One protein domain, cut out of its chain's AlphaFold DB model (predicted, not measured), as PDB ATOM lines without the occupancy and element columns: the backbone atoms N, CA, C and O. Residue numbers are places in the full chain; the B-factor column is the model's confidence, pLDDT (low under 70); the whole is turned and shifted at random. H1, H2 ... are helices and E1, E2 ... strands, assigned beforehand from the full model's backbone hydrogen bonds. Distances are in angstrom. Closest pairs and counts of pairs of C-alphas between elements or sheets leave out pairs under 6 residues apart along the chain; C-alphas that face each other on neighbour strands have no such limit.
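What this domain is: This is residues 826 to 1014 of the 1166 residues of the protein "Metacaspase" of Methanosarcina mazei C16 (UniProt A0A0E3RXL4). A strongly twisted sheet of five strands has helices H2, H4 and H5 over one face, making two layers; E1, H1, H3 and long loops gather at the opposite end of the longest axis from H5. Residues 1005 to 1014 of H5 stick out from the body. The printed part has 189 residues, with five named helices and six named strands in the order E1 H1 H2 E2 H3 E3 H4 E4 E5 E6 H5. The sheet is mixed, in the order E2, E3, E5, E4, E6; the class is mixed, helices and strands, with under half of the residues in named elements. The whole is compact, with a radius of gyration of the C-alphas of 16.8 A and spans of 51 by 35 by 32 A.

How they stand to each other: E2, residues 907 to 911, is antiparallel to E3, residues 935 to 940, with N 908 and O 939 2.8 A apart. E3 is antiparallel to E5, residues 969 to 972, with N 938 and O 969 2.8 A apart. E5 forms a hairpin with E4, residues 961 to 964, with N 970 and O 963 2.8 A apart. E4 is parallel to E6, residues 978 to 981, with N 962 and O 978 2.8 A apart. H4, residues 945 to 956, has a height of 8.1 A over the sheet; E3, H4 and E4 form a split strand-helix-strand unit, two strands running the same way with E5 between them, its crossover right-handed. H2, residues 890 to 903, lies over E3 on the same face and touches H4 at a steep tilt of 55 degrees, opposite ways; their closest C-alphas, Gly 895 and Leu 956, are 6.1 A apart. H5, residues 989 to 1014, lies over E6; their closest C-alphas, Ser 979 and Asp 993, are 5.6 A apart. H5 only just touches H4, with 3 pairs of C-alphas within 8 A, the closest being Arg 950 and Thr 999 at 7.4 A. H1, residues 874 to 877, only grazes the sheet; H3, residues 916 to 921, is not on it; E1, residues 833 to 835, pairs with no named strand. Every O i to N i+4 pair is within hydrogen-bond range in H2, H3 and H4, and 21 of 22 in H5; H1 is too short for one.

Where its parts are: E3 measures 16.5 A, H2 19.7 A, H4 15.9 A and H5 34.9 A. C-alpha 833 begins E1 at (67.638, 127.968, 32.493), and C-alpha 1014 ends H5 at (35.340, 142.586, 29.309).

The domain as a whole: The C-alphas of Gly 843 and Glu 1012, the two farthest apart, are 54.4 A apart. The printed part has no cut. The links E1 to H1, H1 to H2 and H3 to E3 are long. H5 has a kink of 31 degrees near residue 1008. Confidence is under 70 at residues 831, 838, 849 to 854 and 1004 to 1014.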
ATOM      1  N   ILE A 826      67.985 132.855  34.611       71.31
ATOM      2  CA  ILE A 826      66.801 133.224  33.820       71.31
ATOM      3  C   ILE A 826      66.239 131.980  33.123       71.31
ATOM      4  O   ILE A 826      67.010 131.169  32.606       71.31
ATOM      5  N   THR A 827      64.915 131.832  33.094       78.56
ATOM      6  CA  THR A 827      64.220 130.697  32.464       78.56
ATOM      7  C   THR A 827      63.546 131.137  31.169       78.56
ATOM      8  O   THR A 827      62.874 132.165  31.132       78.56
ATOM      9  N   PHE A 828      63.705 130.354  30.103       83.12
ATOM     10  CA  PHE A 828      63.075 130.603  28.804       83.12
ATOM     11  C   PHE A 828      61.830 129.721  28.581       83.12
ATOM     12  O   PHE A 828      61.708 128.689  29.238       83.12
ATOM     13  N   PRO A 829      60.938 130.041  27.616       79.94
ATOM     14  CA  PRO A 829      59.695 129.287  27.361       79.94
ATOM     15  C   PRO A 829      59.847 127.777  27.090       79.94
ATOM     16  O   PRO A 829      58.892 127.018  27.194       79.94
ATOM     17  N   SER A 830      61.041 127.321  26.715       74.38
ATOM     18  CA  SER A 830      61.384 125.893  26.588       74.38
ATOM     19  C   SER A 830      61.591 125.160  27.924       74.38
ATOM     20  O   SER A 830      61.703 123.937  27.921       74.38
ATOM     21  N   GLY A 831      61.690 125.889  29.040       68.56
ATOM     22  CA  GLY A 831      62.142 125.393  30.342       68.56
ATOM     23  C   GLY A 831      63.657 125.501  30.564       68.56
ATOM     24  O   GLY A 831      64.126 125.256  31.673       68.56
ATOM     25  N   SER A 832      64.435 125.887  29.546       71.50
ATOM     26  CA  SER A 832      65.889 126.050  29.647       71.50
ATOM     27  C   SER A 832      66.261 127.214  30.569       71.50
ATOM     28  O   SER A 832      65.777 128.334  30.389       71.50
ATOM     29  N   THR A 833      67.158 126.970  31.525       79.75
ATOM     30  CA  THR A 833      67.638 127.968  32.493       79.75
ATOM     31  C   THR A 833      69.070 128.391  32.183       79.75
ATOM     32  O   THR A 833      69.899 127.546  31.855       79.75
ATOM     33  N   PHE A 834      69.393 129.683  32.276       83.88
ATOM     34  CA  PHE A 834      70.728 130.238  32.003       83.88
ATOM     35  C   PHE A 834      71.217 131.070  33.175       83.88
ATOM     36  O   PHE A 834      70.470 131.880  33.709       83.88
ATOM     37  N   ARG A 835      72.486 130.903  33.548       80.25
ATOM     38  CA  ARG A 835      73.107 131.658  34.634       80.25
ATOM     39  C   ARG A 835      73.209 133.145  34.286       80.25
ATOM     40  O   ARG A 835      73.746 133.508  33.239       80.25
ATOM     41  N   VAL A 836      72.738 133.981  35.203       81.19
ATOM     42  CA  VAL A 836      72.882 135.436  35.194       81.19
ATOM     43  C   VAL A 836      74.289 135.815  35.647       81.19
ATOM     44  O   VAL A 836      74.825 135.273  36.616       81.19
ATOM     45  N   VAL A 837      74.888 136.746  34.914       79.62
ATOM     46  CA  VAL A 837      76.261 137.204  35.082       79.62
ATOM     47  C   VAL A 837      76.236 138.667  35.503       79.62
ATOM     48  O   VAL A 837      75.938 139.548  34.703       79.62
ATOM     49  N   ASP A 838      76.588 138.919  36.761       68.88
ATOM     50  CA  ASP A 838      76.639 140.277  37.315       68.88
ATOM     51  C   ASP A 838      77.884 141.057  36.834       68.88
ATOM     52  O   ASP A 838      77.909 142.285  36.859       68.88
ATOM     53  N   THR A 839      78.946 140.371  36.389       75.56
ATOM     54  CA  THR A 839      80.168 141.012  35.869       75.56
ATOM     55  C   THR A 839      80.786 140.181  34.732       75.56
ATOM     56  O   THR A 839      81.287 139.083  34.997       75.56
ATOM     57  N   PRO A 840      80.755 140.658  33.472       79.12
ATOM     58  CA  PRO A 840      81.344 139.949  32.335       79.12
ATOM     59  C   PRO A 840      82.876 139.917  32.439       79.12
ATOM     60  O   PRO A 840      83.504 140.894  32.842       79.12
ATOM     61  N   GLN A 841      83.491 138.785  32.086       78.88
ATOM     62  CA  GLN A 841      84.938 138.559  32.247       78.88
ATOM     63  C   GLN A 841      85.745 138.605  30.938       78.88
ATOM     64  O   GLN A 841      86.872 138.115  30.889       78.88
ATOM     65  N   ASP A 842      85.189 139.147  29.859       82.75
ATOM     66  CA  ASP A 842      85.789 139.150  28.516       82.75
ATOM     67  C   ASP A 842      86.153 140.550  27.989       82.75
ATOM     68  O   ASP A 842      86.685 140.665  26.887       82.75
ATOM     69  N   GLY A 843      85.933 141.607  28.780       81.44
ATOM     70  CA  GLY A 843      86.361 142.974  28.460       81.44
ATOM     71  C   GLY A 843      85.544 143.676  27.368       81.44
ATOM     72  O   GLY A 843      85.943 144.754  26.932       81.44
ATOM     73  N   ILE A 844      84.426 143.089  26.930       86.25
ATOM     74  CA  ILE A 844      83.464 143.720  26.016       86.25
ATOM     75  C   ILE A 844      82.485 144.578  26.829       86.25
ATOM     76  O   ILE A 844      82.075 144.207  27.930       86.25
ATOM     77  N   ASP A 845      82.103 145.733  26.283       87.69
ATOM     78  CA  ASP A 845      81.099 146.593  26.903       87.69
ATOM     79  C   ASP A 845      79.670 146.079  26.638       87.69
ATOM     80  O   ASP A 845      79.149 146.165  25.523       87.69
ATOM     81  N   TYR A 846      79.056 145.545  27.698       87.81
ATOM     82  CA  TYR A 846      77.665 145.075  27.758       87.81
ATOM     83  C   TYR A 846      76.757 145.999  28.583       87.81
ATOM     84  O   TYR A 846      75.704 145.559  29.078       87.81
ATOM     85  N   SER A 847      77.187 147.245  28.816       82.62
ATOM     86  CA  SER A 847      76.365 148.216  29.530       82.62
ATOM     87  C   SER A 847      75.046 148.443  28.791       82.62
ATOM     88  O   SER A 847      74.976 148.346  27.569       82.62
ATOM     89  N   ASP A 848      73.982 148.653  29.560       79.44
ATOM     90  CA  ASP A 848      72.646 148.955  29.052       79.44
ATOM     91  C   ASP A 848      72.441 150.478  29.146       79.44
ATOM     92  O   ASP A 848      72.080 150.968  30.220       79.44
ATOM     93  N   PRO A 849      72.731 151.247  28.075       64.75
ATOM     94  CA  PRO A 849      72.692 152.710  28.106       64.75
ATOM     95  C   PRO A 849      71.265 153.263  28.193       64.75
ATOM     96  O   PRO A 849      71.085 154.404  28.605       64.75
ATOM     97  N   VAL A 850      70.252 152.453  27.858       63.91
ATOM     98  CA  VAL A 850      68.830 152.823  27.953       63.91
ATOM     99  C   VAL A 850      68.331 152.730  29.404       63.91
ATOM    100  O   VAL A 850      67.250 153.211  29.721       63.91
ATOM    101  N   GLY A 851      69.124 152.144  30.311       51.69
ATOM    102  CA  GLY A 851      68.904 152.227  31.757       51.69
ATOM    103  C   GLY A 851      67.717 151.426  32.294       51.69
ATOM    104  O   GLY A 851      67.364 151.590  33.458       51.69
ATOM    105  N   ASN A 852      67.116 150.540  31.496       52.47
ATOM    106  CA  ASN A 852      65.906 149.826  31.909       52.47
ATOM    107  C   ASN A 852      66.185 148.530  32.683       52.47
ATOM    108  O   ASN A 852      65.274 148.019  33.331       52.47
ATOM    109  N   GLY A 853      67.402 147.969  32.618       51.97
ATOM    110  CA  GLY A 853      67.860 146.877  33.494       51.97
ATOM    111  C   GLY A 853      67.046 145.574  33.432       51.97
ATOM    112  O   GLY A 853      67.300 144.655  34.207       51.97
ATOM    113  N   THR A 854      66.081 145.471  32.518       62.31
ATOM    114  CA  THR A 854      64.978 144.498  32.583       62.31
ATOM    115  C   THR A 854      65.389 143.103  32.113       62.31
ATOM    116  O   THR A 854      64.758 142.115  32.473       62.31
ATOM    117  N   VAL A 855      66.454 142.997  31.308       80.00
ATOM    118  CA  VAL A 855      66.961 141.716  30.793       80.00
ATOM    119  C   VAL A 855      68.382 141.490  31.309       80.00
ATOM    120  O   VAL A 855      69.298 142.211  30.895       80.00
ATOM    121  N   PRO A 856      68.612 140.508  32.199       85.06
ATOM    122  CA  PRO A 856      69.932 140.256  32.758       85.06
ATOM    123  C   PRO A 856      70.911 139.737  31.697       85.06
ATOM    124  O   PRO A 856      70.526 139.115  30.704       85.06
ATOM    125  N   LEU A 857      72.200 139.986  31.922       90.31
ATOM    126  CA  LEU A 857      73.270 139.456  31.087       90.31
ATOM    127  C   LEU A 857      73.479 137.970  31.417       90.31
ATOM    128  O   LEU A 857      73.593 137.617  32.589       90.31
ATOM    129  N   ILE A 858      73.527 137.103  30.405       92.06
ATOM    130  CA  ILE A 858      73.681 135.650  30.577       92.06
ATOM    131  C   ILE A 858      74.842 135.087  29.766       92.06
ATOM    132  O   ILE A 858      75.176 135.602  28.699       92.06
ATOM    133  N   GLU A 859      75.448 134.005  30.252       90.12
ATOM    134  CA  GLU A 859      76.514 133.295  29.537       90.12
ATOM    135  C   GLU A 859      75.935 132.341  28.479       90.12
ATOM    136  O   GLU A 859      75.193 131.413  28.801       90.12
ATOM    137  N   VAL A 860      76.276 132.572  27.204       91.25
ATOM    138  CA  VAL A 860      75.657 131.884  26.051       91.25
ATOM    139  C   VAL A 860      76.639 131.113  25.171       91.25
ATOM    140  O   VAL A 860      76.208 130.258  24.395       91.25
ATOM    141  N   ARG A 861      77.947 131.379  25.295       85.31
ATOM    142  CA  ARG A 861      78.998 130.879  24.387       85.31
ATOM    143  C   ARG A 861      78.904 129.385  24.082       85.31
ATOM    144  O   ARG A 861      78.925 128.991  22.918       85.31
ATOM    145  N   ASP A 862      78.745 128.571  25.120       86.19
ATOM    146  CA  ASP A 862      78.767 127.107  25.007       86.19
ATOM    147  C   ASP A 862      77.368 126.500  24.815       86.19
ATOM    148  O   ASP A 862      77.212 125.288  24.672       86.19
ATOM    149  N   ARG A 863      76.333 127.346  24.764       91.50
ATOM    150  CA  ARG A 863      74.916 126.958  24.681       91.50
ATOM    151  C   ARG A 863      74.223 127.529  23.445       91.50
ATOM    152  O   ARG A 863      73.004 127.504  23.329       91.50
ATOM    153  N   MET A 864      75.002 127.972  22.457       91.56
ATOM    154  CA  MET A 864      74.510 128.577  21.213       91.56
ATOM    155  C   MET A 864      73.494 127.709  20.440       91.56
ATOM    156  O   MET A 864      72.627 128.239  19.746       91.56
ATOM    157  N   GLN A 865      73.564 126.375  20.534       93.25
ATOM    158  CA  GLN A 865      72.624 125.472  19.845       93.25
ATOM    159  C   GLN A 865      71.371 125.126  20.657       93.25
ATOM    160  O   GLN A 865      70.498 124.419  20.140       93.25
ATOM    161  N   GLU A 866      71.282 125.586  21.901       92.31
ATOM    162  CA  GLU A 866      70.194 125.243  22.801       92.31
ATOM    163  C   GLU A 866      68.888 125.913  22.394       92.31
ATOM    164  O   GLU A 866      68.874 127.067  21.962       92.31
ATOM    165  N   ASN A 867      67.793 125.164  22.510       93.00
ATOM    166  CA  ASN A 867      66.458 125.680  22.258       93.00
ATOM    167  C   ASN A 867      66.024 126.516  23.465       93.00
ATOM    168  O   ASN A 867      66.054 126.033  24.595       93.00
ATOM    169  N   ILE A 868      65.604 127.752  23.210       90.12
ATOM    170  CA  ILE A 868      65.025 128.643  24.222       90.12
ATOM    171  C   ILE A 868      63.502 128.742  24.082       90.12
ATOM    172  O   ILE A 868      62.811 129.030  25.053       90.12
ATOM    173  N   SER A 869      62.947 128.344  22.940       92.62
ATOM    174  CA  SER A 869      61.526 128.018  22.780       92.62
ATOM    175  C   SER A 869      61.363 126.796  21.874       92.62
ATOM    176  O   SER A 869      62.350 126.198  21.442       92.62
ATOM    177  N   LYS A 870      60.116 126.424  21.556       89.06
ATOM    178  CA  LYS A 870      59.799 125.306  20.653       89.06
ATOM    179  C   LYS A 870      60.570 125.374  19.326       89.06
ATOM    180  O   LYS A 870      60.933 124.327  18.796       89.06
ATOM    181  N   ASN A 871      60.812 126.573  18.787       91.00
ATOM    182  CA  ASN A 871      61.409 126.737  17.460       91.00
ATOM    183  C   ASN A 871      62.593 127.714  17.363       91.00
ATOM    184  O   ASN A 871      63.115 127.859  16.258       91.00
ATOM    185  N   PHE A 872      63.010 128.376  18.447       94.94
ATOM    186  CA  PHE A 872      64.137 129.319  18.424       94.94
ATOM    187  C   PHE A 872      65.291 128.867  19.319       94.94
ATOM    188  O   PHE A 872      65.078 128.372  20.432       94.94
ATOM    189  N   LYS A 873      66.519 129.067  18.829       95.25
ATOM    190  CA  LYS A 873      67.773 128.765  19.532       95.25
ATOM    191  C   LYS A 873      68.506 130.022  19.991       95.25
ATOM    192  O   LYS A 873      68.364 131.084  19.393       95.25
ATOM    193  N   VAL A 874      69.385 129.864  20.981       95.44
ATOM    194  CA  VAL A 874      70.240 130.943  21.516       95.44
ATOM    195  C   VAL A 874      71.002 131.688  20.413       95.44
ATOM    196  O   VAL A 874      70.949 132.912  20.358       95.44
ATOM    197  N   LYS A 875      71.653 130.976  19.481       93.38
ATOM    198  CA  LYS A 875      72.435 131.580  18.381       93.38
ATOM    199  C   LYS A 875      71.652 132.519  17.461       93.38
ATOM    200  O   LYS A 875      72.264 133.279  16.724       93.38
ATOM    201  N   GLU A 876      70.327 132.397  17.420       93.31
ATOM    202  CA  GLU A 876      69.480 133.220  16.550       93.31
ATOM    203  C   GLU A 876      69.195 134.589  17.179       93.31
ATOM    204  O   GLU A 876      68.866 135.531  16.461       93.31
ATOM    205  N   LEU A 877      69.344 134.701  18.506       94.12
ATOM    206  CA  LEU A 877      69.114 135.927  19.269       94.12
ATOM    207  C   LEU A 877      70.374 136.498  19.927       94.12
ATOM    208  O   LEU A 877      70.356 137.666  20.291       94.12
ATOM    209  N   ALA A 878      71.447 135.725  20.084       93.19
ATOM    210  CA  ALA A 878      72.732 136.220  20.575       93.19
ATOM    211  C   ALA A 878      73.471 137.069  19.519       93.19
ATOM    212  O   ALA A 878      73.149 137.031  18.329       93.19
ATOM    213  N   ALA A 879      74.489 137.815  19.960       87.12
ATOM    214  CA  ALA A 879      75.340 138.596  19.066       87.12
ATOM    215  C   ALA A 879      76.051 137.692  18.041       87.12
ATOM    216  O   ALA A 879      76.514 136.591  18.354       87.12
ATOM    217  N   THR A 880      76.122 138.154  16.792       83.19
ATOM    218  CA  THR A 880      76.565 137.348  15.643       83.19
ATOM    219  C   THR A 880      78.079 137.159  15.558       83.19
ATOM    220  O   THR A 880      78.545 136.327  14.780       83.19
ATOM    221  N   ASP A 881      78.845 137.897  16.353       84.12
ATOM    222  CA  ASP A 881      80.306 137.829  16.446       84.12
ATOM    223  C   ASP A 881      80.815 136.803  17.475       84.12
ATOM    224  O   ASP A 881      82.022 136.614  17.620       84.12
ATOM    225  N   GLY A 882      79.906 136.083  18.143       79.31
ATOM    226  CA  GLY A 882      80.256 135.004  19.069       79.31
ATOM    227  C   GLY A 882      80.644 135.478  20.470       79.31
ATOM    228  O   GLY A 882      81.335 134.745  21.183       79.31
ATOM    229  N   ALA A 883      80.201 136.677  20.860       87.12
ATOM    230  CA  ALA A 883      80.287 137.209  22.217       87.12
ATOM    231  C   ALA A 883      79.946 136.158  23.295       87.12
ATOM    232  O   ALA A 883      79.022 135.351  23.136       87.12
ATOM    233  N   ARG A 884      80.691 136.161  24.413       88.94
ATOM    234  CA  ARG A 884      80.512 135.149  25.471       88.94
ATOM    235  C   ARG A 884      79.177 135.310  26.194       88.94
ATOM    236  O   ARG A 884      78.580 134.313  26.614       88.94
ATOM    237  N   TYR A 885      78.732 136.555  26.308       93.44
ATOM    238  CA  TYR A 885      77.521 136.942  27.003       93.44
ATOM    239  C   TYR A 885      76.516 137.601  26.055       93.44
ATOM    240  O   TYR A 885      76.893 138.238  25.070       93.44
ATOM    241  N   ALA A 886      75.230 137.454  26.358       93.19
ATOM    242  CA  ALA A 886      74.153 138.124  25.637       93.19
ATOM    243  C   ALA A 886      73.015 138.514  26.585       93.19
ATOM    244  O   ALA A 886      72.847 137.896  27.636       93.19
ATOM    245  N   ARG A 887      72.211 139.510  26.201       92.81
ATOM    246  CA  ARG A 887      70.895 139.752  26.811       92.81
ATOM    247  C   ARG A 887      69.834 139.235  25.852       92.81
ATOM    248  O   ARG A 887      69.779 139.668  24.706       92.81
ATOM    249  N   ILE A 888      69.009 138.294  26.298       93.56
ATOM    250  CA  ILE A 888      67.925 137.734  25.486       93.56
ATOM    251  C   ILE A 888      66.657 137.755  26.332       93.56
ATOM    252  O   ILE A 888      66.580 137.055  27.337       93.56
ATOM    253  N   SER A 889      65.676 138.562  25.930       92.31
ATOM    254  CA  SER A 889      64.397 138.673  26.635       92.31
ATOM    255  C   SER A 889      63.548 137.399  26.462       92.31
ATOM    256  O   SER A 889      63.226 137.046  25.321       92.31
ATOM    257  N   PRO A 890      63.129 136.717  27.550       85.00
ATOM    258  CA  PRO A 890      62.170 135.612  27.471       85.00
ATOM    259  C   PRO A 890      60.822 136.040  26.877       85.00
ATOM    260  O   PRO A 890      60.219 135.286  26.117       85.00
ATOM    261  N   GLU A 891      60.393 137.270  27.165       85.75
ATOM    262  CA  GLU A 891      59.169 137.899  26.657       85.75
ATOM    263  C   GLU A 891      59.218 138.072  25.129       85.75
ATOM    264  O   GLU A 891      58.302 137.650  24.419       85.75
ATOM    265  N   LEU A 892      60.336 138.585  24.595       89.94
ATOM    266  CA  LEU A 892      60.554 138.676  23.147       89.94
ATOM    267  C   LEU A 892      60.574 137.283  22.506       89.94
ATOM    268  O   LEU A 892      59.997 137.086  21.440       89.94
ATOM    269  N   VAL A 893      61.204 136.296  23.151       93.19
ATOM    270  CA  VAL A 893      61.264 134.909  22.658       93.19
ATOM    271  C   VAL A 893      59.874 134.264  22.608       93.19
ATOM    272  O   VAL A 893      59.557 133.589  21.623       93.19
ATOM    273  N   ALA A 894      59.034 134.478  23.623       82.12
ATOM    274  CA  ALA A 894      57.646 134.014  23.642       82.12
ATOM    275  C   ALA A 894      56.818 134.687  22.534       82.12
ATOM    276  O   ALA A 894      56.129 134.009  21.768       82.12
ATOM    277  N   GLY A 895      56.971 136.003  22.376       85.06
ATOM    278  CA  GLY A 895      56.322 136.773  21.319       85.06
ATOM    279  C   GLY A 895      56.695 136.305  19.910       85.06
ATOM    280  O   GLY A 895      55.829 136.042  19.073       85.06
ATOM    281  N   LEU A 896      57.988 136.103  19.656       93.06
ATOM    282  CA  LEU A 896      58.484 135.552  18.396       93.06
ATOM    283  C   LEU A 896      57.952 134.135  18.140       93.06
ATOM    284  O   LEU A 896      57.660 133.787  16.992       93.06
ATOM    285  N   GLN A 897      57.806 133.316  19.190       94.06
ATOM    286  CA  GLN A 897      57.234 131.973  19.090       94.06
ATOM    287  C   GLN A 897      55.761 132.019  18.662       94.06
ATOM    288  O   GLN A 897      55.403 131.300  17.729       94.06
ATOM    289  N   ARG A 898      54.944 132.918  19.227       91.50
ATOM    290  CA  ARG A 898      53.554 133.123  18.782       91.50
ATOM    291  C   ARG A 898      53.461 133.612  17.341       91.50
ATOM    292  O   ARG A 898      52.736 133.014  16.546       91.50
ATOM    293  N   ILE A 899      54.273 134.606  16.963       92.25
ATOM    294  CA  ILE A 899      54.361 135.078  15.569       92.25
ATOM    295  C   ILE A 899      54.677 133.904  14.639       92.25
ATOM    296  O   ILE A 899      54.043 133.744  13.597       92.25
ATOM    297  N   ARG A 900      55.626 133.040  15.008       92.25
ATOM    298  CA  ARG A 900      55.983 131.875  14.196       92.25
ATOM    299  C   ARG A 900      54.865 130.837  14.112       92.25
ATOM    300  O   ARG A 900      54.604 130.345  13.012       92.25
ATOM    301  N   ASP A 901      54.214 130.506  15.225       88.00
ATOM    302  CA  ASP A 901      53.091 129.560  15.243       88.00
ATOM    303  C   ASP A 901      51.924 130.074  14.382       88.00
ATOM    304  O   ASP A 901      51.330 129.304  13.626       88.00
ATOM    305  N   ARG A 902      51.670 131.390  14.398       87.12
ATOM    306  CA  ARG A 902      50.663 132.061  13.563       87.12
ATOM    307  C   ARG A 902      51.040 132.110  12.082       87.12
ATOM    308  O   ARG A 902      50.192 131.918  11.212       87.12
ATOM    309  N   VAL A 903      52.311 132.369  11.778       88.12
ATOM    310  CA  VAL A 903      52.838 132.406  10.405       88.12
ATOM    311  C   VAL A 903      52.835 131.012   9.763       88.12
ATOM    312  O   VAL A 903      52.741 130.912   8.537       88.12
ATOM    313  N   GLY A 904      52.938 129.940  10.559       79.19
ATOM    314  CA  GLY A 904      52.872 128.547  10.095       79.19
ATOM    315  C   GLY A 904      54.046 128.113   9.202       79.19
ATOM    316  O   GLY A 904      54.004 127.050   8.590       79.19
ATOM    317  N   SER A 905      55.097 128.935   9.100       83.56
ATOM    318  CA  SER A 905      56.311 128.683   8.313       83.56
ATOM    319  C   SER A 905      57.543 129.272   9.014       83.56
ATOM    320  O   SER A 905      57.431 129.897  10.070       83.56
ATOM    321  N   ALA A 906      58.742 129.036   8.472       85.38
ATOM    322  CA  ALA A 906      59.977 129.473   9.117       85.38
ATOM    323  C   ALA A 906      60.072 131.010   9.199       85.38
ATOM    324  O   ALA A 906      60.173 131.696   8.181       85.38
ATOM    325  N   VAL A 907      60.101 131.526  10.430       92.56
ATOM    326  CA  VAL A 907      60.493 132.905  10.746       92.56
ATOM    327  C   VAL A 907      61.997 132.914  11.006       92.56
ATOM    328  O   VAL A 907      62.476 132.166  11.858       92.56
ATOM    329  N   VAL A 908      62.733 133.720  10.242       91.88
ATOM    330  CA  VAL A 908      64.194 133.850  10.298       91.88
ATOM    331  C   VAL A 908      64.555 135.172  10.960       91.88
ATOM    332  O   VAL A 908      64.078 136.225  10.533       91.88
ATOM    333  N   LEU A 909      65.433 135.115  11.959       92.56
ATOM    334  CA  LEU A 909      66.004 136.296  12.596       92.56
ATOM    335  C   LEU A 909      67.235 136.751  11.812       92.56
ATOM    336  O   LEU A 909      68.196 136.005  11.642       92.56
ATOM    337  N   ASN A 910      67.192 137.987  11.329       85.75
ATOM    338  CA  ASN A 910      68.326 138.636  10.676       85.75
ATOM    339  C   ASN A 910      69.258 139.305  11.699       85.75
ATOM    340  O   ASN A 910      70.429 139.518  11.408       85.75
ATOM    341  N   SER A 911      68.736 139.682  12.870       87.69
ATOM    342  CA  SER A 911      69.509 140.259  13.974       87.69
ATOM    343  C   SER A 911      68.718 140.155  15.274       87.69
ATOM    344  O   SER A 911      67.546 140.528  15.283       87.69
ATOM    345  N   GLY A 912      69.375 139.725  16.352       90.81
ATOM    346  CA  GLY A 912      68.882 139.778  17.733       90.81
ATOM    347  C   GLY A 912      69.682 140.781  18.565       90.81
ATOM    348  O   GLY A 912      69.893 141.908  18.118       90.81
ATOM    349  N   TYR A 913      70.147 140.368  19.740       94.00
ATOM    350  CA  TYR A 913      70.984 141.139  20.658       94.00
ATOM    351  C   TYR A 913      72.286 141.656  20.027       94.00
ATOM    352  O   TYR A 913      72.922 140.959  19.233       94.00
ATOM    353  N   ARG A 914      72.717 142.857  20.432       92.44
ATOM    354  CA  ARG A 914      74.013 143.460  20.079       92.44
ATOM    355  C   ARG A 914      74.633 144.082  21.326       92.44
ATOM    356  O   ARG A 914      73.960 144.838  22.000       92.44
ATOM    357  N   HIS A 915      75.900 143.828  21.630       91.56
ATOM    358  CA  HIS A 915      76.601 144.634  22.641       91.56
ATOM    359  C   HIS A 915      77.018 145.994  22.052       91.56
ATOM    360  O   HIS A 915      76.987 146.159  20.829       91.56
ATOM    361  N   ASN A 916      77.435 146.954  22.885       88.75
ATOM    362  CA  ASN A 916      77.636 148.353  22.469       88.75
ATOM    363  C   ASN A 916      78.599 148.488  21.285       88.75
ATOM    364  O   ASN A 916      78.252 149.068  20.261       88.75
ATOM    365  N   VAL A 917      79.749 147.813  21.362       88.75
ATOM    366  CA  VAL A 917      80.754 147.804  20.282       88.75
ATOM    367  C   VAL A 917      80.190 147.264  18.955       88.75
ATOM    368  O   VAL A 917      80.459 147.815  17.885       88.75
ATOM    369  N   LEU A 918      79.387 146.192  18.993       89.81
ATOM    370  CA  LEU A 918      78.771 145.628  17.788       89.81
ATOM    371  C   LEU A 918      77.680 146.557  17.251       89.81
ATOM    372  O   LEU A 918      77.557 146.708  16.038       89.81
ATOM    373  N   ASN A 919      76.903 147.184  18.136       90.56
ATOM    374  CA  ASN A 919      75.863 148.130  17.757       90.56
ATOM    375  C   ASN A 919      76.443 149.351  17.026       90.56
ATOM    376  O   ASN A 919      75.951 149.684  15.949       90.56
ATOM    377  N   GLU A 920      77.529 149.938  17.536       87.69
ATOM    378  CA  GLU A 920      78.267 151.018  16.864       87.69
ATOM    379  C   GLU A 920      78.794 150.573  15.491       87.69
ATOM    380  O   GLU A 920      78.621 151.269  14.489       87.69
ATOM    381  N   THR A 921      79.373 149.369  15.414       87.44
ATOM    382  CA  THR A 921      79.949 148.821  14.172       87.44
ATOM    383  C   THR A 921      78.910 148.673  13.056       87.44
ATOM    384  O   THR A 921      79.227 148.865  11.881       87.44
ATOM    385  N   VAL A 922      77.663 148.339  13.401       83.12
ATOM    386  CA  VAL A 922      76.563 148.192  12.430       83.12
ATOM    387  C   VAL A 922      75.754 149.478  12.227       83.12
ATOM    388  O   VAL A 922      74.713 149.434  11.569       83.12
ATOM    389  N   GLY A 923      76.208 150.609  12.781       83.19
ATOM    390  CA  GLY A 923      75.528 151.904  12.682       83.19
ATOM    391  C   GLY A 923      74.177 151.944  13.401       83.19
ATOM    392  O   GLY A 923      73.256 152.622  12.948       83.19
ATOM    393  N   GLY A 924      74.019 151.158  14.470       81.88
ATOM    394  CA  GLY A 924      72.840 151.202  15.327       81.88
ATOM    395  C   GLY A 924      72.788 152.493  16.145       81.88
ATOM    396  O   GLY A 924      73.818 153.090  16.436       81.88
ATOM    397  N   ALA A 925      71.582 152.920  16.520       82.00
ATOM    398  CA  ALA A 925      71.402 154.073  17.399       82.00
ATOM    399  C   ALA A 925      71.976 153.803  18.800       82.00
ATOM    400  O   ALA A 925      71.919 152.660  19.267       82.00
ATOM    401  N   ASP A 926      72.451 154.852  19.475       75.38
ATOM    402  CA  ASP A 926      73.051 154.776  20.818       75.38
ATOM    403  C   ASP A 926      72.082 154.174  21.859       75.38
ATOM    404  O   ASP A 926      72.495 153.439  22.751       75.38
ATOM    405  N   GLU A 927      70.774 154.386  21.680       78.31
ATOM    406  CA  GLU A 927      69.699 153.846  22.529       78.31
ATOM    407  C   GLU A 927      68.948 152.670  21.867       78.31
ATOM    408  O   GLU A 927      67.738 152.483  22.029       78.31
ATOM    409  N   SER A 928      69.638 151.868  21.047       84.81
ATOM    410  CA  SER A 928      68.997 150.760  20.330       84.81
ATOM    411  C   SER A 928      68.453 149.685  21.274       84.81
ATOM    412  O   SER A 928      69.180 149.112  22.082       84.81
ATOM    413  N   GLN A 929      67.203 149.266  21.058       88.81
ATOM    414  CA  GLN A 929      66.605 148.124  21.764       88.81
ATOM    415  C   GLN A 929      67.271 146.769  21.431       88.81
ATOM    416  O   GLN A 929      67.040 145.765  22.107       88.81
ATOM    417  N   HIS A 930      68.148 146.712  20.420       90.75
ATOM    418  CA  HIS A 930      69.018 145.549  20.218       90.75
ATOM    419  C   HIS A 930      70.082 145.428  21.324       90.75
ATOM    420  O   HIS A 930      70.465 144.306  21.654       90.75
ATOM    421  N   ILE A 931      70.508 146.544  21.931       90.88
ATOM    422  CA  ILE A 931      71.450 146.572  23.063       90.88
ATOM    423  C   ILE A 931      70.803 146.103  24.365       90.88
ATOM    424  O   ILE A 931      71.468 145.555  25.241       90.88
ATOM    425  N   THR A 932      69.488 146.235  24.482       88.19
ATOM    426  CA  THR A 932      68.752 145.832  25.687       88.19
ATOM    427  C   THR A 932      68.346 144.353  25.658       88.19
ATOM    428  O   THR A 932      67.913 143.802  26.666       88.19
ATOM    429  N   GLY A 933      68.489 143.673  24.512       89.69
ATOM    430  CA  GLY A 933      68.014 142.296  24.322       89.69
ATOM    431  C   GLY A 933      66.507 142.183  24.078       89.69
ATOM    432  O   GLY A 933      65.955 141.085  24.191       89.69
ATOM    433  N   ARG A 934      65.848 143.303  23.746       91.75
ATOM    434  CA  ARG A 934      64.389 143.415  23.568       91.75
ATOM    435  C   ARG A 934      63.961 143.691  22.123       91.75
ATOM    436  O   ARG A 934      62.787 143.971  21.898       91.75
ATOM    437  N   ALA A 935      64.869 143.573  21.153       92.50
ATOM    438  CA  ALA A 935      64.581 143.768  19.733       92.50
ATOM    439  C   ALA A 935      65.056 142.619  18.839       92.50
ATOM    440  O   ALA A 935      66.117 142.026  19.058       92.50
ATOM    441  N   ALA A 936      64.307 142.371  17.765       95.00
ATOM    442  CA  ALA A 936      64.683 141.455  16.701       95.00
ATOM    443  C   ALA A 936      64.275 141.990  15.320       95.00
ATOM    444  O   ALA A 936      63.194 142.540  15.131       95.00
ATOM    445  N   ASN A 937      65.131 141.755  14.326       94.56
ATOM    446  CA  ASN A 937      64.779 141.931  12.918       94.56
ATOM    447  C   ASN A 937      64.368 140.575  12.349       94.56
ATOM    448  O   ASN A 937      65.198 139.663  12.308       94.56
ATOM    449  N   ILE A 938      63.128 140.437  11.884       95.94
ATOM    450  CA  ILE A 938      62.573 139.161  11.420       95.94
ATOM    451  C   ILE A 938      62.098 139.211   9.973       95.94
ATOM    452  O   ILE A 938      61.640 140.236   9.467       95.94
ATOM    453  N   ARG A 939      62.187 138.066   9.295       94.31
ATOM    454  CA  ARG A 939      61.606 137.843   7.969       94.31
ATOM    455  C   ARG A 939      60.967 136.466   7.882       94.31
ATOM    456  O   ARG A 939      61.449 135.515   8.492       94.31
ATOM    457  N   ALA A 940      59.935 136.338   7.064       92.12
ATOM    458  CA  ALA A 940      59.309 135.061   6.755       92.12
ATOM    459  C   ALA A 940      59.138 134.967   5.241       92.12
ATOM    460  O   ALA A 940      58.501 135.820   4.640       92.12
ATOM    461  N   SER A 941      59.696 133.937   4.603       83.31
ATOM    462  CA  SER A 941      59.650 133.815   3.135       83.31
ATOM    463  C   SER A 941      58.230 133.670   2.576       83.31
ATOM    464  O   SER A 941      58.019 133.903   1.392       83.31
ATOM    465  N   ALA A 942      57.271 133.267   3.415       83.88
ATOM    466  CA  ALA A 942      55.870 133.079   3.047       83.88
ATOM    467  C   ALA A 942      54.980 134.312   3.306       83.88
ATOM    468  O   ALA A 942      53.772 134.227   3.080       83.88
ATOM    469  N   LYS A 943      55.527 135.426   3.817       88.69
ATOM    470  CA  LYS A 943      54.773 136.647   4.150       88.69
ATOM    471  C   LYS A 943      55.515 137.886   3.651       88.69
ATOM    472  O   LYS A 943      56.738 137.943   3.744       88.69
ATOM    473  N   SER A 944      54.787 138.882   3.141       92.50
ATOM    474  CA  SER A 944      55.389 140.195   2.880       92.50
ATOM    475  C   SER A 944      55.801 140.861   4.202       92.50
ATOM    476  O   SER A 944      55.271 140.496   5.258       92.50
ATOM    477  N   PRO A 945      56.731 141.832   4.181       93.06
ATOM    478  CA  PRO A 945      57.059 142.618   5.364       93.06
ATOM    479  C   PRO A 945      55.822 143.253   6.014       93.06
ATOM    480  O   PRO A 945      55.666 143.133   7.225       93.06
ATOM    481  N   LEU A 946      54.893 143.823   5.241       93.06
ATOM    482  CA  LEU A 946      53.658 144.403   5.780       93.06
ATOM    483  C   LEU A 946      52.708 143.363   6.401       93.06
ATOM    484  O   LEU A 946      52.108 143.615   7.444       93.06
ATOM    485  N   ASP A 947      52.589 142.165   5.815       92.00
ATOM    486  CA  ASP A 947      51.792 141.080   6.408       92.00
ATOM    487  C   ASP A 947      52.404 140.571   7.710       92.00
ATOM    488  O   ASP A 947      51.689 140.298   8.675       92.00
ATOM    489  N   LEU A 948      53.731 140.453   7.742       94.25
ATOM    490  CA  LEU A 948      54.450 140.069   8.946       94.25
ATOM    491  C   LEU A 948      54.340 141.160  10.020       94.25
ATOM    492  O   LEU A 948      54.193 140.824  11.191       94.25
ATOM    493  N   ALA A 949      54.339 142.440   9.627       94.19
ATOM    494  CA  ALA A 949      54.135 143.570  10.531       94.19
ATOM    495  C   ALA A 949      52.749 143.533  11.181       94.19
ATOM    496  O   ALA A 949      52.623 143.727  12.386       94.19
ATOM    497  N   ARG A 950      51.710 143.210  10.401       93.31
ATOM    498  CA  ARG A 950      50.345 143.042  10.915       93.31
ATOM    499  C   ARG A 950      50.271 141.916  11.935       93.31
ATOM    500  O   ARG A 950      49.717 142.117  13.005       93.31
ATOM    501  N   ILE A 951      50.854 140.757  11.620       92.25
ATOM    502  CA  ILE A 951      50.883 139.617  12.546       92.25
ATOM    503  C   ILE A 951      51.651 139.982  13.822       92.25
ATOM    504  O   ILE A 951      51.222 139.620  14.909       92.25
ATOM    505  N   ALA A 952      52.754 140.726  13.718       93.06
ATOM    506  CA  ALA A 952      53.488 141.185  14.894       93.06
ATOM    507  C   ALA A 952      52.634 142.101  15.790       93.06
ATOM    508  O   ALA A 952      52.599 141.882  16.996       93.06
ATOM    509  N   LEU A 953      51.889 143.054  15.216       92.12
ATOM    510  CA  LEU A 953      50.961 143.918  15.967       92.12
ATOM    511  C   LEU A 953      49.777 143.137  16.567       92.12
ATOM    512  O   LEU A 953      49.301 143.469  17.648       92.12
ATOM    513  N   GLU A 954      49.307 142.089  15.886       84.88
ATOM    514  CA  GLU A 954      48.236 141.209  16.373       84.88
ATOM    515  C   GLU A 954      48.670 140.305  17.538       84.88
ATOM    516  O   GLU A 954      47.837 139.999  18.383       84.88
ATOM    517  N   GLU A 955      49.933 139.859  17.574       87.44
ATOM    518  CA  GLU A 955      50.439 138.865  18.543       87.44
ATOM    519  C   GLU A 955      51.241 139.476  19.710       87.44
ATOM    520  O   GLU A 955      51.417 138.834  20.757       87.44
ATOM    521  N   LEU A 956      51.764 140.692  19.523       85.06
ATOM    522  CA  LEU A 956      52.515 141.445  20.537       85.06
ATOM    523  C   LEU A 956      51.776 142.686  21.038       85.06
ATOM    524  O   LEU A 956      52.162 143.245  22.056       85.06
ATOM    525  N   GLY A 957      50.710 143.105  20.358       84.06
ATOM    526  CA  GLY A 957      49.994 144.331  20.667       84.06
ATOM    527  C   GLY A 957      50.612 145.546  19.979       84.06
ATOM    528  O   GLY A 957      51.593 145.454  19.242       84.06
ATOM    529  N   CYS A 958      49.988 146.701  20.195       85.38
ATOM    530  CA  CYS A 958      50.349 147.932  19.496       85.38
ATOM    531  C   CYS A 958      51.423 148.760  20.199       85.38
ATOM    532  O   CYS A 958      51.994 149.639  19.570       85.38
ATOM    533  N   ASP A 959      51.761 148.466  21.448       85.56
ATOM    534  CA  ASP A 959      52.748 149.222  22.226       85.56
ATOM    535  C   ASP A 959      54.169 148.674  22.034       85.56
ATOM    536  O   ASP A 959      54.915 148.384  22.971       85.56
ATOM    537  N   ILE A 960      54.536 148.532  20.765       90.69
ATOM    538  CA  ILE A 960      55.831 148.037  20.308       90.69
ATOM    539  C   ILE A 960      56.478 149.032  19.346       90.69
ATOM    540  O   ILE A 960      55.814 149.840  18.689       90.69
ATOM    541  N   GLY A 961      57.797 148.932  19.213       92.00
ATOM    542  CA  GLY A 961      58.517 149.535  18.104       92.00
ATOM    543  C   GLY A 961      58.419 148.626  16.888       92.00
ATOM    544  O   GLY A 961      58.810 147.461  16.963       92.00
ATOM    545  N   ILE A 962      57.909 149.137  15.768       94.94
ATOM    546  CA  ILE A 962      57.801 148.387  14.519       94.94
ATOM    547  C   ILE A 962      58.434 149.144  13.352       94.94
ATOM    548  O   ILE A 962      58.013 150.230  12.968       94.94
ATOM    549  N   GLY A 963      59.466 148.553  12.757       94.69
ATOM    550  CA  GLY A 963      60.163 149.129  11.610       94.69
ATOM    551  C   GLY A 963      59.876 148.347  10.335       94.69
ATOM    552  O   GLY A 963      60.108 147.140  10.302       94.69
ATOM    553  N   LEU A 964      59.430 148.999   9.262       95.69
ATOM    554  CA  LEU A 964      59.237 148.331   7.970       95.69
ATOM    555  C   LEU A 964      60.504 148.416   7.122       95.69
ATOM    556  O   LEU A 964      60.969 149.506   6.803       95.69
ATOM    557  N   GLY A 965      61.065 147.276   6.730       91.50
ATOM    558  CA  GLY A 965      62.181 147.199   5.789       91.50
ATOM    559  C   GLY A 965      61.795 146.534   4.472       91.50
ATOM    560  O   GLY A 965      60.703 145.994   4.318       91.50
ATOM    561  N   ARG A 966      62.729 146.526   3.513       88.12
ATOM    562  CA  ARG A 966      62.511 145.964   2.167       88.12
ATOM    563  C   ARG A 966      62.075 144.493   2.167       88.12
ATOM    564  O   ARG A 966      61.240 144.112   1.361       88.12
ATOM    565  N   ASN A 967      62.668 143.672   3.039       87.94
ATOM    566  CA  ASN A 967      62.464 142.213   3.090       87.94
ATOM    567  C   ASN A 967      62.292 141.675   4.525       87.94
ATOM    568  O   ASN A 967      62.377 140.466   4.752       87.94
ATOM    569  N   SER A 968      62.148 142.557   5.508       93.44
ATOM    570  CA  SER A 968      62.084 142.209   6.927       93.44
ATOM    571  C   SER A 968      61.383 143.308   7.701       93.44
ATOM    572  O   SER A 968      61.323 144.444   7.232       93.44
ATOM    573  N   ILE A 969      60.942 142.982   8.908       95.56
ATOM    574  CA  ILE A 969      60.472 143.964   9.878       95.56
ATOM    575  C   ILE A 969      61.411 144.006  11.078       95.56
ATOM    576  O   ILE A 969      62.029 142.997  11.421       95.56
ATOM    577  N   HIS A 970      61.515 145.172  11.696       95.94
ATOM    578  CA  HIS A 970      62.035 145.332  13.043       95.94
ATOM    579  C   HIS A 970      60.876 145.254  14.026       95.94
ATOM    580  O   HIS A 970      59.823 145.832  13.761       95.94
ATOM    581  N   VAL A 971      61.079 144.558  15.136       94.81
ATOM    582  CA  VAL A 971      60.132 144.475  16.245       94.81
ATOM    583  C   VAL A 971      60.906 144.627  17.543       94.81
ATOM    584  O   VAL A 971      61.878 143.898  17.763       94.81
ATOM    585  N   ASP A 972      60.460 145.524  18.411       91.88
ATOM    586  CA  ASP A 972      61.008 145.668  19.753       91.88
ATOM    587  C   ASP A 972      59.953 146.027  20.803       91.88
ATOM    588  O   ASP A 972      58.908 146.599  20.498       91.88
ATOM    589  N   LEU A 973      60.243 145.688  22.059       87.75
ATOM    590  CA  LEU A 973      59.312 145.811  23.184       87.75
ATOM    591  C   LEU A 973      59.469 147.141  23.946       87.75
ATOM    592  O   LEU A 973      59.464 147.155  25.174       87.75
ATOM    593  N   ARG A 974      59.632 148.273  23.249       80.31
ATOM    594  CA  ARG A 974      59.802 149.600  23.887       80.31
ATOM    595  C   ARG A 974      58.588 150.124  24.670       80.31
ATOM    596  O   ARG A 974      58.699 151.177  25.286       80.31
ATOM    597  N   GLY A 975      57.452 149.424  24.648       73.12
ATOM    598  CA  GLY A 975      56.262 149.770  25.435       73.12
ATOM    599  C   GLY A 975      55.503 151.000  24.935       73.12
ATOM    600  O   GLY A 975      54.693 151.554  25.669       73.12
ATOM    601  N   GLN A 976      55.795 151.468  23.720       79.75
ATOM    602  CA  GLN A 976      55.133 152.608  23.087       79.75
ATOM    603  C   GLN A 976      55.074 152.381  21.581       79.75
ATOM    604  O   GLN A 976      56.095 152.036  20.974       79.75
ATOM    605  N   LEU A 977      53.905 152.622  20.976       85.38
ATOM    606  CA  LEU A 977      53.734 152.493  19.533       85.38
ATOM    607  C   LEU A 977      54.650 153.471  18.796       85.38
ATOM    608  O   LEU A 977      54.378 154.670  18.720       85.38
ATOM    609  N   THR A 978      55.729 152.949  18.226       88.69
ATOM    610  CA  THR A 978      56.625 153.720  17.367       88.69
ATOM    611  C   THR A 978      56.763 152.991  16.054       88.69
ATOM    612  O   THR A 978      57.186 151.838  16.031       88.69
ATOM    613  N   SER A 979      56.442 153.662  14.959       92.31
ATOM    614  CA  SER A 979      56.696 153.149  13.623       92.31
ATOM    615  C   SER A 979      57.775 153.971  12.940       92.31
ATOM    616  O   SER A 979      57.932 155.162  13.189       92.31
ATOM    617  N   TRP A 980      58.575 153.303  12.124       92.12
ATOM    618  CA  TRP A 980      59.488 153.954  11.194       92.12
ATOM    619  C   TRP A 980      59.698 153.036  10.001       92.12
ATOM    620  O   TRP A 980      59.306 151.864   9.995       92.12
ATOM    621  N   ARG A 981      60.359 153.550   8.973       90.75
ATOM    622  CA  ARG A 981      60.771 152.734   7.835       90.75
ATOM    623  C   ARG A 981      62.282 152.700   7.701       90.75
ATOM    624  O   ARG A 981      62.986 153.640   8.060       90.75
ATOM    625  N   TYR A 982      62.761 151.633   7.088       87.19
ATOM    626  CA  TYR A 982      64.095 151.560   6.521       87.19
ATOM    627  C   TYR A 982      64.051 151.892   5.027       87.19
ATOM    628  O   TYR A 982      63.008 151.842   4.365       87.19
ATOM    629  N   GLU A 983      65.207 152.242   4.473       81.62
ATOM    630  CA  GLU A 983      65.346 152.512   3.047       81.62
ATOM    631  C   GLU A 983      64.916 151.293   2.202       81.62
ATOM    632  O   GLU A 983      65.303 150.152   2.466       81.62
ATOM    633  N   GLY A 984      64.075 151.529   1.187       81.19
ATOM    634  CA  GLY A 984      63.549 150.482   0.303       81.19
ATOM    635  C   GLY A 984      62.329 149.706   0.822       81.19
ATOM    636  O   GLY A 984      61.994 148.687   0.220       81.19
ATOM    637  N   ALA A 985      61.684 150.150   1.907       88.12
ATOM    638  CA  ALA A 985      60.385 149.634   2.355       88.12
ATOM    639  C   ALA A 985      59.274 149.837   1.304       88.12
ATOM    640  O   ALA A 985      59.333 150.763   0.498       88.12
ATOM    641  N   GLU A 986      58.261 148.965   1.324       85.31
ATOM    642  CA  GLU A 986      57.153 148.978   0.350       85.31
ATOM    643  C   GLU A 986      56.163 150.141   0.529       85.31
ATOM    644  O   GLU A 986      55.448 150.474  -0.413       85.31
ATOM    645  N   LEU A 987      56.155 150.781   1.704       88.50
ATOM    646  CA  LEU A 987      55.376 151.984   2.002       88.50
ATOM    647  C   LEU A 987      56.308 153.159   2.317       88.50
ATOM    648  O   LEU A 987      57.387 152.974   2.894       88.50
ATOM    649  N   SER A 988      55.888 154.379   1.965       87.81
ATOM    650  CA  SER A 988      56.555 155.582   2.470       87.81
ATOM    651  C   SER A 988      56.364 155.714   3.984       87.81
ATOM    652  O   SER A 988      55.513 155.061   4.578       87.81
ATOM    653  N   GLU A 989      57.165 156.563   4.625       85.12
ATOM    654  CA  GLU A 989      57.155 156.737   6.087       85.12
ATOM    655  C   GLU A 989      55.774 157.133   6.601       85.12
ATOM    656  O   GLU A 989      55.206 156.454   7.447       85.12
ATOM    657  N   ASN A 990      55.179 158.152   5.978       86.69
ATOM    658  CA  ASN A 990      53.845 158.625   6.327       86.69
ATOM    659  C   ASN A 990      52.767 157.563   6.076       86.69
ATOM    660  O   ASN A 990      51.816 157.467   6.846       86.69
ATOM    661  N   GLU A 991      52.896 156.778   5.001       89.00
ATOM    662  CA  GLU A 991      51.943 155.710   4.680       89.00
ATOM    663  C   GLU A 991      52.060 154.539   5.650       89.00
ATOM    664  O   GLU A 991      51.035 154.010   6.071       89.00
ATOM    665  N   PHE A 992      53.276 154.142   6.030       93.50
ATOM    666  CA  PHE A 992      53.478 153.077   7.005       93.50
ATOM    667  C   PHE A 992      53.026 153.512   8.394       93.50
ATOM    668  O   PHE A 992      52.275 152.787   9.036       93.50
ATOM    669  N   ASP A 993      53.384 154.721   8.818       89.75
ATOM    670  CA  ASP A 993      52.925 155.283  10.084       89.75
ATOM    671  C   ASP A 993      51.400 155.369  10.144       89.75
ATOM    672  O   ASP A 993      50.786 155.029  11.157       89.75
ATOM    673  N   GLN A 994      50.762 155.795   9.050       87.56
ATOM    674  CA  GLN A 994      49.306 155.819   8.978       87.56
ATOM    675  C   GLN A 994      48.719 154.408   8.981       87.56
ATOM    676  O   GLN A 994      47.754 154.157   9.694       87.56
ATOM    677  N   TRP A 995      49.319 153.471   8.248       94.19
ATOM    678  CA  TRP A 995      48.873 152.083   8.201       94.19
ATOM    679  C   TRP A 995      48.981 151.391   9.564       94.19
ATOM    680  O   TRP A 995      48.066 150.663   9.952       94.19
ATOM    681  N   VAL A 996      50.057 151.637  10.314       92.00
ATOM    682  CA  VAL A 996      50.238 151.121  11.677       92.00
ATOM    683  C   VAL A 996      49.177 151.721  12.602       92.00
ATOM    684  O   VAL A 996      48.504 150.971  13.310       92.00
ATOM    685  N   ARG A 997      48.941 153.040  12.534       86.88
ATOM    686  CA  ARG A 997      47.866 153.704  13.293       86.88
ATOM    687  C   ARG A 997      46.486 153.132  12.969       86.88
ATOM    688  O   ARG A 997      45.741 152.805  13.889       86.88
ATOM    689  N   ASP A 998      46.159 152.958  11.693       87.50
ATOM    690  CA  ASP A 998      44.865 152.431  11.251       87.50
ATOM    691  C   ASP A 998      44.685 150.963  11.666       87.50
ATOM    692  O   ASP A 998      43.613 150.571  12.132       87.50
ATOM    693  N   THR A 999      45.737 150.150  11.545       86.75
ATOM    694  CA  THR A 999      45.736 148.739  11.964       86.75
ATOM    695  C   THR A 999      45.522 148.631  13.472       86.75
ATOM    696  O   THR A 999      44.647 147.890  13.918       86.75
ATOM    697  N   CYS A1000      46.234 149.436  14.260       83.38
ATOM    698  CA  CYS A1000      46.056 149.498  15.706       83.38
ATOM    699  C   CYS A1000      44.689 150.049  16.119       83.38
ATOM    700  O   CYS A1000      44.092 149.547  17.068       83.38
ATOM    701  N   GLN A1001      44.126 151.002  15.373       78.94
ATOM    702  CA  GLN A1001      42.764 151.478  15.603       78.94
ATOM    703  C   GLN A1001      41.719 150.390  15.296       78.94
ATOM    704  O   GLN A1001      40.736 150.257  16.026       78.94
ATOM    705  N   GLN A1002      41.914 149.591  14.244       74.56
ATOM    706  CA  GLN A1002      41.032 148.467  13.907       74.56
ATOM    707  C   GLN A1002      41.114 147.338  14.938       74.56
ATOM    708  O   GLN A1002      40.079 146.792  15.328       74.56
ATOM    709  N   LEU A1003      42.322 147.018  15.411       70.50
ATOM    710  CA  LEU A1003      42.522 146.101  16.532       70.50
ATOM    711  C   LEU A1003      41.861 146.654  17.794       70.50
ATOM    712  O   LEU A1003      41.103 145.934  18.432       70.50
ATOM    713  N   GLY A1004      42.017 147.949  18.067       54.06
ATOM    714  CA  GLY A1004      41.330 148.660  19.142       54.06
ATOM    715  C   GLY A1004      39.803 148.574  19.061       54.06
ATOM    716  O   GLY A1004      39.171 148.386  20.091       54.06
ATOM    717  N   ARG A1005      39.196 148.617  17.863       49.88
ATOM    718  CA  ARG A1005      37.736 148.447  17.675       49.88
ATOM    719  C   ARG A1005      37.251 147.015  17.916       49.88
ATOM    720  O   ARG A1005      36.220 146.811  18.547       49.88
ATOM    721  N   ARG A1006      38.006 146.007  17.462       46.97
ATOM    722  CA  ARG A1006      37.713 144.596  17.791       46.97
ATOM    723  C   ARG A1006      37.929 144.308  19.274       46.97
ATOM    724  O   ARG A1006      37.183 143.532  19.861       46.97
ATOM    725  N   HIS A1007      38.924 144.949  19.883       39.97
ATOM    726  CA  HIS A1007      39.148 144.905  21.320       39.97
ATOM    727  C   HIS A1007      38.089 145.693  22.090       39.97
ATOM    728  O   HIS A1007      37.761 145.242  23.169       39.97
ATOM    729  N   SER A1008      37.488 146.767  21.559       35.72
ATOM    730  CA  SER A1008      36.391 147.495  22.216       35.72
ATOM    731  C   SER A1008      35.049 146.766  22.133       35.72
ATOM    732  O   SER A1008      34.304 146.781  23.100       35.72
ATOM    733  N   GLU A1009      34.759 146.041  21.048       35.06
ATOM    734  CA  GLU A1009      33.604 145.122  20.995       35.06
ATOM    735  C   GLU A1009      33.795 143.913  21.933       35.06
ATOM    736  O   GLU A1009      32.842 143.403  22.521       35.06
ATOM    737  N   ARG A1010      35.046 143.474  22.136       36.31
ATOM    738  CA  ARG A1010      35.410 142.469  23.149       36.31
ATOM    739  C   ARG A1010      35.511 143.071  24.561       36.31
ATOM    740  O   ARG A1010      35.328 142.337  25.526       36.31
ATOM    741  N   ALA A1011      35.744 144.379  24.682       34.81
ATOM    742  CA  ALA A1011      35.843 145.113  25.941       34.81
ATOM    743  C   ALA A1011      34.500 145.636  26.442       34.81
ATOM    744  O   ALA A1011      34.326 145.695  27.644       34.81
ATOM    745  N   GLU A1012      33.485 145.840  25.602       35.69
ATOM    746  CA  GLU A1012      32.099 145.930  26.092       35.69
ATOM    747  C   GLU A1012      31.642 144.602  26.731       35.69
ATOM    748  O   GLU A1012      30.761 144.586  27.594       35.69
ATOM    749  N   TYR A1013      32.290 143.486  26.371       36.56
ATOM    750  CA  TYR A1013      32.157 142.203  27.065       36.56
ATOM    751  C   TYR A1013      33.129 142.060  28.262       36.56
ATOM    752  O   TYR A1013      32.774 141.413  29.245       36.56
ATOM    753  N   SER A1014      34.323 142.681  28.236       38.06
ATOM    754  CA  SER A1014      35.340 142.586  29.309       38.06
ATOM    755  C   SER A1014      35.286 143.680  30.386       38.06
ATOM    756  O   SER A1014      35.801 143.462  31.475       38.06
TER     757      SER A1014